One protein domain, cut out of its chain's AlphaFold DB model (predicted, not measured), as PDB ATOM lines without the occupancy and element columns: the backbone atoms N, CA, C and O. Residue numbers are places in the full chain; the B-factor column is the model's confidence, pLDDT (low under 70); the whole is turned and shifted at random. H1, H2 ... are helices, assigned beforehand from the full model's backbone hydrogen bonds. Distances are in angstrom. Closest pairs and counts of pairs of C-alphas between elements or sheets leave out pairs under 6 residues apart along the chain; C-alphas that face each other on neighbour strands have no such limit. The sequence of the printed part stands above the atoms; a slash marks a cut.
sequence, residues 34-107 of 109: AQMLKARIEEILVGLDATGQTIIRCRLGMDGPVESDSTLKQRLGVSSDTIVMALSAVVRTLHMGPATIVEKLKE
ATOM      1  N   ALA A  34      39.214  52.695  -6.003       68.00
ATOM      2  CA  ALA A  34      38.102  52.310  -6.871       68.00
ATOM      3  C   ALA A  34      37.634  53.422  -7.837       68.00
ATOM      4  O   ALA A  34      37.321  53.137  -8.989       68.00
ATOM      5  N   GLN A  35      37.599  54.685  -7.401       72.44
ATOM      6  CA  GLN A  35      37.265  55.833  -8.252       72.44
ATOM      7  C   GLN A  35      38.388  56.136  -9.248       72.44
ATOM      8  O   GLN A  35      38.103  56.402 -10.413       72.44
ATOM      9  N   MET A  36      39.653  56.024  -8.826       72.88
ATOM     10  CA  MET A  36      40.798  56.114  -9.740       72.88
ATOM     11  C   MET A  36      40.794  54.981 -10.771       72.88
ATOM     12  O   MET A  36      41.028  55.228 -11.951       72.88
ATOM     13  N   LEU A  37      40.503  53.749 -10.348       75.06
ATOM     14  CA  LEU A  37      40.402  52.598 -11.240       75.06
ATOM     15  C   LEU A  37      39.249  52.766 -12.235       75.06
ATOM     16  O   LEU A  37      39.438  52.525 -13.424       75.06
ATOM     17  N   LYS A  38      38.084  53.236 -11.773       76.44
ATOM     18  CA  LYS A  38      36.937  53.528 -12.636       76.44
ATOM     19  C   LYS A  38      37.281  54.596 -13.676       76.44
ATOM     20  O   LYS A  38      37.082  54.346 -14.858       76.44
ATOM     21  N   ALA A  39      37.849  55.726 -13.253       78.31
ATOM     22  CA  ALA A  39      38.249  56.801 -14.160       78.31
ATOM     23  C   ALA A  39      39.269  56.310 -15.198       78.31
ATOM     24  O   ALA A  39      39.121  56.578 -16.387       78.31
ATOM     25  N   ARG A  40      40.247  55.501 -14.766       75.88
ATOM     26  CA  ARG A  40      41.210  54.870 -15.675       75.88
ATOM     27  C   ARG A  40      40.529  53.985 -16.701       75.88
ATOM     28  O   ARG A  40      40.891  54.078 -17.861       75.88
ATOM     29  N   ILE A  41      39.575  53.147 -16.292       78.94
ATOM     30  CA  ILE A  41      38.805  52.284 -17.198       78.94
ATOM     31  C   ILE A  41      37.996  53.131 -18.189       78.94
ATOM     32  O   ILE A  41      37.983  52.816 -19.376       78.94
ATOM     33  N   GLU A  42      37.375  54.220 -17.732       82.31
ATOM     34  CA  GLU A  42      36.628  55.151 -18.587       82.31
ATOM     35  C   GLU A  42      37.515  55.815 -19.651       82.31
ATOM     36  O   GLU A  42      37.087  55.915 -20.800       82.31
ATOM     37  N   GLU A  43      38.766  56.165 -19.340       79.69
ATOM     38  CA  GLU A  43      39.724  56.654 -20.346       79.69
ATOM     39  C   GLU A  43      40.032  55.604 -21.429       79.69
ATOM     40  O   GLU A  43      40.129  55.941 -22.608       79.69
ATOM     41  N   ILE A  44      40.130  54.319 -21.066       77.50
ATOM     42  CA  ILE A  44      40.342  53.222 -22.035       77.50
ATOM     43  C   ILE A  44      39.136  53.077 -22.952       77.50
ATOM     44  O   ILE A  44      39.294  52.844 -24.150       77.50
ATOM     45  N   LEU A  45      37.930  53.210 -22.391       80.94
ATOM     46  CA  LEU A  45      36.688  53.107 -23.151       80.94
ATOM     47  C   LEU A  45      36.645  54.149 -24.276       80.94
ATOM     48  O   LEU A  45      36.209  53.813 -25.369       80.94
ATOM     49  N   VAL A  46      37.165  55.365 -24.066       80.50
ATOM     50  CA  VAL A  46      37.243  56.402 -25.118       80.50
ATOM     51  C   VAL A  46      38.085  55.950 -26.320       80.50
ATOM     52  O   VAL A  46      37.805  56.340 -27.449       80.50
ATOM     53  N   GLY A  47      39.091  55.104 -26.088       76.06
ATOM     54  CA  GLY A  47      39.955  54.534 -27.123       76.06
ATOM     55  C   GLY A  47      39.393  53.317 -27.856       76.06
ATOM     56  O   GLY A  47      40.003  52.849 -28.815       76.06
ATOM     57  N   LEU A  48      38.273  52.765 -27.389       80.44
ATOM     58  CA  LEU A  48      37.643  51.580 -27.965       80.44
ATOM     59  C   LEU A  48      36.465  51.969 -28.861       80.44
ATOM     60  O   LEU A  48      35.796  52.985 -28.656       80.44
ATOM     61  N   ASP A  49      36.169  51.110 -29.830       84.31
ATOM     62  CA  ASP A  49      34.946  51.191 -30.617       84.31
ATOM     63  C   ASP A  49      33.705  50.956 -29.735       84.31
ATOM     64  O   ASP A  49      33.788  50.382 -28.648       84.31
ATOM     65  N   ALA A  50      32.524  51.382 -30.194       86.00
ATOM     66  CA  ALA A  50      31.284  51.253 -29.416       86.00
ATOM     67  C   ALA A  50      31.015  49.799 -28.966       86.00
ATOM     68  O   ALA A  50      30.510  49.555 -27.865       86.00
ATOM     69  N   THR A  51      31.412  48.830 -29.792       87.31
ATOM     70  CA  THR A  51      31.319  47.401 -29.491       87.31
ATOM     71  C   THR A  51      32.296  46.992 -28.389       87.31
ATOM     72  O   THR A  51      31.870  46.393 -27.401       87.31
ATOM     73  N   GLY A  52      33.579  47.353 -28.497       85.69
ATOM     74  CA  GLY A  52      34.583  47.123 -27.459       85.69
ATOM     75  C   GLY A  52      34.207  47.775 -26.133       85.69
ATOM     76  O   GLY A  52      34.290  47.131 -25.088       85.69
ATOM     77  N   GLN A  53      33.688  49.005 -26.164       88.50
ATOM     78  CA  GLN A  53      33.185  49.677 -24.968       88.50
ATOM     79  C   GLN A  53      32.070  48.878 -24.296       88.50
ATOM     80  O   GLN A  53      32.123  48.633 -23.091       88.50
ATOM     81  N   THR A  54      31.089  48.435 -25.083       88.00
ATOM     82  CA  THR A  54      29.962  47.643 -24.580       88.00
ATOM     83  C   THR A  54      30.446  46.334 -23.957       88.00
ATOM     84  O   THR A  54      30.055  46.011 -22.839       88.00
ATOM     85  N   ILE A  55      31.362  45.619 -24.622       88.19
ATOM     86  CA  ILE A  55      31.965  44.382 -24.100       88.19
ATOM     87  C   ILE A  55      32.602  44.627 -22.728       88.19
ATOM     88  O   ILE A  55      32.336  43.882 -21.784       88.19
ATOM     89  N   ILE A  56      33.416  45.676 -22.597       87.31
ATOM     90  CA  ILE A  56      34.111  45.990 -21.346       87.31
ATOM     91  C   ILE A  56      33.132  46.369 -20.237       87.31
ATOM     92  O   ILE A  56      33.230  45.830 -19.134       87.31
ATOM     93  N   ARG A  57      32.153  47.235 -20.518       87.00
ATOM     94  CA  ARG A  57      31.156  47.640 -19.517       87.00
ATOM     95  C   ARG A  57      30.316  46.463 -19.031       87.00
ATOM     96  O   ARG A  57      30.064  46.363 -17.832       87.00
ATOM     97  N   CYS A  58      29.953  45.545 -19.923       88.44
ATOM     98  CA  CYS A  58      29.220  44.333 -19.570       88.44
ATOM     99  C   CYS A  58      30.083  43.302 -18.826       88.44
ATOM    100  O   CYS A  58      29.573  42.608 -17.951       88.44
ATOM    101  N   ARG A  59      31.388  43.195 -19.119       84.94
ATOM    102  CA  ARG A  59      32.296  42.288 -18.387       84.94
ATOM    103  C   ARG A  59      32.696  42.811 -17.013       84.94
ATOM    104  O   ARG A  59      32.920  42.011 -16.112       84.94
ATOM    105  N   LEU A  60      32.762  44.127 -16.849       81.94
ATOM    106  CA  LEU A  60      33.062  44.775 -15.570       81.94
ATOM    107  C   LEU A  60      31.810  45.077 -14.737       81.94
ATOM    108  O   LEU A  60      31.940  45.514 -13.598       81.94
ATOM    109  N   GLY A  61      30.612  44.864 -15.288       81.81
ATOM    110  CA  GLY A  61      29.350  45.158 -14.610       81.81
ATOM    111  C   GLY A  61      29.129  46.654 -14.350       81.81
ATOM    112  O   GLY A  61      28.527  47.023 -13.346       81.81
ATOM    113  N   MET A  62      29.646  47.526 -15.223       77.62
ATOM    114  CA  MET A  62      29.541  48.986 -15.067       77.62
ATOM    115  C   MET A  62      28.151  49.527 -15.426       77.62
ATOM    116  O   MET A  62      27.709  50.499 -14.825       77.62
ATOM    117  N   ASP A  63      27.479  48.898 -16.394       70.81
ATOM    118  CA  ASP A  63      26.151  49.291 -16.904       70.81
ATOM    119  C   ASP A  63      25.046  48.279 -16.518       70.81
ATOM    120  O   ASP A  63      23.898  48.409 -16.938       70.81
ATOM    121  N   GLY A  64      25.365  47.241 -15.735       77.62
ATOM    122  CA  GLY A  64      24.408  46.181 -15.411       77.62
ATOM    123  C   GLY A  64      25.048  44.880 -14.915       77.62
ATOM    124  O   GLY A  64      26.203  44.886 -14.489       77.62
ATOM    125  N   PRO A  65      24.308  43.753 -14.935       79.94
ATOM    126  CA  PRO A  65      24.835  42.462 -14.504       79.94
ATOM    127  C   PRO A  65      26.017  42.029 -15.373       79.94
ATOM    128  O   PRO A  65      26.031  42.261 -16.581       79.94
ATOM    129  N   VAL A  66      26.997  41.368 -14.752       85.81
ATOM    130  CA  VAL A  66      28.170  40.850 -15.464       85.81
ATOM    131  C   VAL A  66      27.732  39.784 -16.462       85.81
ATOM    132  O   VAL A  66      27.192  38.744 -16.083       85.81
ATOM    133  N   GLU A  67      27.987  40.032 -17.742       84.62
ATOM    134  CA  GLU A  67      27.635  39.099 -18.811       84.62
ATOM    135  C   GLU A  67      28.777  38.124 -19.111       84.62
ATOM    136  O   GLU A  67      29.966  38.430 -18.978       84.62
ATOM    137  N   SER A  68      28.405  36.912 -19.525       86.94
ATOM    138  CA  SER A  68      29.359  35.911 -19.998       86.94
ATOM    139  C   SER A  68      29.777  36.191 -21.442       86.94
ATOM    140  O   SER A  68      29.022  36.793 -22.210       86.94
ATOM    141  N   ASP A  69      30.946  35.694 -21.845       85.25
ATOM    142  CA  ASP A  69      31.424  35.834 -23.224       85.25
ATOM    143  C   ASP A  69      30.412  35.248 -24.222       85.25
ATOM    144  O   ASP A  69      30.134  35.855 -25.251       85.25
ATOM    145  N   SER A  70      29.784  34.113 -23.895       86.12
ATOM    146  CA  SER A  70      28.732  33.495 -24.715       86.12
ATOM    147  C   SER A  70      27.537  34.427 -24.928       86.12
ATOM    148  O   SER A  70      27.059  34.569 -26.054       86.12
ATOM    149  N   THR A  71      27.089  35.102 -23.865       88.25
ATOM    150  CA  THR A  71      25.992  36.078 -23.923       88.25
ATOM    151  C   THR A  71      26.372  37.277 -24.787       88.25
ATOM    152  O   THR A  71      25.592  37.678 -25.647       88.25
ATOM    153  N   LEU A  72      27.587  37.806 -24.624       86.44
ATOM    154  CA  LEU A  72      28.071  38.952 -25.397       86.44
ATOM    155  C   LEU A  72      28.228  38.630 -26.881       86.44
ATOM    156  O   LEU A  72      27.819  39.430 -27.718       86.44
ATOM    157  N   LYS A  73      28.731  37.438 -27.220       89.19
ATOM    158  CA  LYS A  73      28.790  36.961 -28.610       89.19
ATOM    159  C   LYS A  73      27.404  36.893 -29.236       89.19
ATOM    160  O   LYS A  73      27.223  37.341 -30.363       89.19
ATOM    161  N   GLN A  74      26.426  36.360 -28.503       87.81
ATOM    162  CA  GLN A  74      25.061  36.212 -28.999       87.81
ATOM    163  C   GLN A  74      24.335  37.560 -29.129       87.81
ATOM    164  O   GLN A  74      23.635  37.772 -30.113       87.81
ATOM    165  N   ARG A  75      24.515  38.480 -28.168       87.88
ATOM    166  CA  ARG A  75      23.880  39.810 -28.185       87.88
ATOM    167  C   ARG A  75      24.502  40.768 -29.192       87.88
ATOM    168  O   ARG A  75      23.774  41.513 -29.836       87.88
ATOM    169  N   LEU A  76      25.831  40.797 -29.274       85.94
ATOM    170  CA  LEU A  76      26.573  41.773 -30.077       85.94
ATOM    171  C   LEU A  76      26.990  41.216 -31.445       85.94
ATOM    172  O   LEU A  76      27.509  41.963 -32.265       85.94
ATOM    173  N   GLY A  77      26.793  39.917 -31.699       87.94
ATOM    174  CA  GLY A  77      27.212  39.270 -32.946       87.94
ATOM    175  C   GLY A  77      28.732  39.237 -33.135       87.94
ATOM    176  O   GLY A  77      29.210  39.178 -34.264       87.94
ATOM    177  N   VAL A  78      29.496  39.312 -32.043       85.25
ATOM    178  CA  VAL A  78      30.963  39.398 -32.067       85.25
ATOM    179  C   VAL A  78      31.629  38.035 -31.918       85.25
ATOM    180  O   VAL A  78      31.082  37.104 -31.324       85.25
ATOM    181  N   SER A  79      32.859  37.929 -32.414       87.88
ATOM    182  CA  SER A  79      33.707  36.754 -32.213       87.88
ATOM    183  C   SER A  79      34.327  36.741 -30.814       87.88
ATOM    184  O   SER A  79      34.494  37.782 -30.176       87.88
ATOM    185  N   SER A  80      34.735  35.553 -30.353       85.31
ATOM    186  CA  SER A  80      35.521  35.423 -29.117       85.31
ATOM    187  C   SER A  80      36.800  36.265 -29.177       85.31
ATOM    188  O   SER A  80      37.137  36.921 -28.198       85.31
ATOM    189  N   ASP A  81      37.459  36.323 -30.337       85.44
ATOM    190  CA  ASP A  81      38.647  37.153 -30.560       85.44
ATOM    191  C   ASP A  81      38.391  38.639 -30.316       85.44
ATOM    192  O   ASP A  81      39.207  39.303 -29.688       85.44
ATOM    193  N   THR A  82      37.242  39.169 -30.741       84.69
ATOM    194  CA  THR A  82      36.878  40.574 -30.508       84.69
ATOM    195  C   THR A  82      36.750  40.873 -29.015       84.69
ATOM    196  O   THR A  82      37.252  41.891 -28.542       84.69
ATOM    197  N   ILE A  83      36.139  39.958 -28.256       85.00
ATOM    198  CA  ILE A  83      36.014  40.080 -26.798       85.00
ATOM    199  C   ILE A  83      37.394  40.048 -26.136       85.00
ATOM    200  O   ILE A  83      37.709  40.903 -25.308       85.00
ATOM    201  N   VAL A  84      38.243  39.101 -26.539       84.25
ATOM    202  CA  VAL A  84      39.608  38.964 -26.020       84.25
ATOM    203  C   VAL A  84      40.466  40.181 -26.372       84.25
ATOM    204  O   VAL A  84      41.226  40.645 -25.523       84.25
ATOM    205  N   MET A  85      40.332  40.736 -27.579       82.38
ATOM    206  CA  MET A  85      41.038  41.952 -27.995       82.38
ATOM    207  C   MET A  85      40.621  43.160 -27.155       82.38
ATOM    208  O   MET A  85      41.495  43.877 -26.665       82.38
ATOM    209  N   ALA A  86      39.318  43.348 -26.917       81.56
ATOM    210  CA  ALA A  86      38.816  44.425 -26.065       81.56
ATOM    211  C   ALA A  86      39.352  44.296 -24.626       81.56
ATOM    212  O   ALA A  86      39.915  45.245 -24.080       81.56
ATOM    213  N   LEU A  87      39.259  43.101 -24.028       81.56
ATOM    214  CA  LEU A  87      39.768  42.838 -22.674       81.56
ATOM    215  C   LEU A  87      41.290  43.009 -22.587       81.56
ATOM    216  O   LEU A  87      41.801  43.581 -21.623       81.56
ATOM    217  N   SER A  88      42.023  42.569 -23.610       82.25
ATOM    218  CA  SER A  88      43.478  42.727 -23.678       82.25
ATOM    219  C   SER A  88      43.888  44.192 -23.775       82.25
ATOM    220  O   SER A  88      44.883  44.577 -23.162       82.25
ATOM    221  N   ALA A  89      43.126  45.023 -24.492       76.06
ATOM    222  CA  ALA A  89      43.356  46.462 -24.530       76.06
ATOM    223  C   ALA A  89      43.239  47.072 -23.126       76.06
ATOM    224  O   ALA A  89      44.118  47.832 -22.723       76.06
ATOM    225  N   VAL A  90      42.240  46.662 -22.339       75.56
ATOM    226  CA  VAL A  90      42.077  47.107 -20.945       75.56
ATOM    227  C   VAL A  90      43.231  46.648 -20.057       75.56
ATOM    228  O   VAL A  90      43.850  47.470 -19.386       75.56
ATOM    229  N   VAL A  91      43.584  45.361 -20.079       77.56
ATOM    230  CA  VAL A  91      44.669  44.817 -19.239       77.56
ATOM    231  C   VAL A  91      46.022  45.440 -19.587       77.56
ATOM    232  O   VAL A  91      46.797  45.786 -18.691       77.56
ATOM    233  N   ARG A  92      46.301  45.620 -20.883       69.94
ATOM    234  CA  ARG A  92      47.518  46.285 -21.365       69.94
ATOM    235  C   ARG A  92      47.558  47.746 -20.932       69.94
ATOM    236  O   ARG A  92      48.628  48.240 -20.590       69.94
ATOM    237  N   THR A  93      46.403  48.400 -20.905       65.44
ATOM    238  CA  THR A  93      46.269  49.797 -20.493       65.44
ATOM    239  C   THR A  93      46.361  50.003 -18.992       65.44
ATOM    240  O   THR A  93      46.911  50.988 -18.525       65.44
ATOM    241  N   LEU A  94      45.889  49.053 -18.199       66.25
ATOM    242  CA  LEU A  94      46.106  49.104 -16.758       66.25
ATOM    243  C   LEU A  94      47.588  48.882 -16.405       66.25
ATOM    244  O   LEU A  94      48.068  49.457 -15.429       66.25
ATOM    245  N   HIS A  95      48.317  48.106 -17.218       67.56
ATOM    246  CA  HIS A  95      49.757  47.871 -17.053       67.56
ATOM    247  C   HIS A  95      50.654  48.999 -17.581       67.56
ATOM    248  O   HIS A  95      51.724  49.232 -17.024       67.56
ATOM    249  N   MET A  96      50.264  49.687 -18.655       54.06
ATOM    250  CA  MET A  96      51.005  50.825 -19.204       54.06
ATOM    251  C   MET A  96      50.247  52.096 -18.847       54.06
ATOM    252  O   MET A  96      49.155  52.290 -19.344       54.06
ATOM    253  N   GLY A  97      50.785  52.929 -17.952       46.56
ATOM    254  CA  GLY A  97      50.069  54.087 -17.397       46.56
ATOM    255  C   GLY A  97      49.319  54.956 -18.432       46.56
ATOM    256  O   GLY A  97      49.719  55.020 -19.597       46.56
ATOM    257  N   PRO A  98      48.255  55.666 -18.004       48.94
ATOM    258  CA  PRO A  98      47.229  56.250 -18.883       48.94
ATOM    259  C   PRO A  98      47.774  57.202 -19.962       48.94
ATOM    260  O   PRO A  98      47.254  57.249 -21.076       48.94
ATOM    261  N   ALA A  99      48.880  57.896 -19.680       50.16
ATOM    262  CA  ALA A  99      49.507  58.837 -20.607       50.16
ATOM    263  C   ALA A  99      50.012  58.183 -21.909       50.16
ATOM    264  O   ALA A  99      49.880  58.762 -22.984       50.16
ATOM    265  N   THR A 100      50.523  56.952 -21.843       49.88
ATOM    266  CA  THR A 100      51.128  56.276 -23.005       49.88
ATOM    267  C   THR A 100      50.082  55.869 -24.047       49.88
ATOM    268  O   THR A 100      50.403  55.625 -25.208       49.88
ATOM    269  N   ILE A 101      48.815  55.770 -23.648       46.72
ATOM    270  CA  ILE A 101      47.756  55.151 -24.451       46.72
ATOM    271  C   ILE A 101      46.925  56.184 -25.172       46.72
ATOM    272  O   ILE A 101      46.612  55.960 -26.333       46.72
ATOM    273  N   VAL A 102      46.695  57.346 -24.559       47.44
ATOM    274  CA  VAL A 102      46.201  58.514 -25.292       47.44
ATOM    275  C   VAL A 102      47.187  58.889 -26.399       47.44
ATOM    276  O   VAL A 102      46.741  59.174 -27.503       47.44
ATOM    277  N   GLU A 103      48.506  58.800 -26.169       46.81
ATOM    278  CA  GLU A 103      49.502  58.988 -27.238       46.81
ATOM    279  C   GLU A 103      49.464  57.870 -28.296       46.81
ATOM    280  O   GLU A 103      49.398  58.167 -29.487       46.81
ATOM    281  N   LYS A 104      49.416  56.588 -27.903       43.84
ATOM    282  CA  LYS A 104      49.396  55.457 -28.859       43.84
ATOM    283  C   LYS A 104      48.093  55.314 -29.655       43.84
ATOM    284  O   LYS A 104      48.144  54.798 -30.771       43.84
ATOM    285  N   LEU A 105      46.946  55.720 -29.103       43.81
ATOM    286  CA  LEU A 105      45.644  55.715 -29.789       43.81
ATOM    287  C   LEU A 105      45.453  56.935 -30.691       43.81
ATOM    288  O   LEU A 105      44.743  56.827 -31.684       43.81
ATOM    289  N   LYS A 106      46.109  58.068 -30.405       44.38
ATOM    290  CA  LYS A 106      46.113  59.231 -31.312       44.38
ATOM    291  C   LYS A 106      46.871  58.970 -32.615       44.38
ATOM    292  O   LYS A 106      46.662  59.686 -33.587       44.38
ATOM    293  N   GLU A 107      47.762  57.981 -32.620       36.84
ATOM    294  CA  GLU A 107      48.694  57.707 -33.717       36.84
ATOM    295  C   GLU A 107      48.264  56.585 -34.681       36.84
ATOM    296  O   GLU A 107      49.056  56.198 -35.543       36.84
TER     297      GLU A 107
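AT A GLANCE: This is residues 34 to 107 of the 109 residues of an uncharacterized protein of Candidatus Peregrinibacteria bacterium Greene0416_19 (UniProt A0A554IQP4). The longest helix, H4, runs across one side of a loose helical hairpin made by H1 and H2, with short H3 at its first end and short H5 near its last. The printed part has 74 residues with five named helices, H1 to H5 in order, and no named strand; the class is all helix. It is compact, with a radius of gyration of the C-alphas of 12.2 A, and spans 34 by 28 by 18 A.

HOW THE PARTS SIT: H1, residues 34 to 46, and H2, residues 50 to 60, form a helical hairpin at a shallow tilt of 22 degrees, opposite ways. H1 touches H2 with residues 45 to 46 alone; the closest C-alphas, of Leu 45 and Gln 53, are 5.2 A apart. H3, residues 69 to 76, is close to H2 but not clearly touching, with C-alphas 55 and 72 at 6.8 A. H4, residues 80 to 95, is the hub, touching three helices. It touches H1 at a steep tilt of 53 degrees, closest at C-alphas 44 and 90, 6.4 A. It touches H2 closest at C-alphas 52 and 86, 5.2 A. It only just touches H3, with 3 pairs of C-alphas within 8 A, closest at 73 and 80, 6.9 A. H5, residues 99 to 106, is near H1 and apart from H2 and H3. In H1 to H5, every O i to N i+4 pair is within hydrogen-bond range.

IN THESE COORDINATES: H1 begins at C-alpha 34 (38.102, 52.310, -6.871) and is 18.7 A long; H2 is 15.4 A. H4 is 22.4 A long. H5 ends at C-alpha 106 (46.113, 59.231, -31.312).

THE WHOLE: The C-alphas farthest apart, of Gln 74 and Ala 99, are 34.4 A apart. The printed part has no cut. The link H2 to H3 is short; the others are tight. The pLDDT is under 70 at residue 34 and residues 92 to 107.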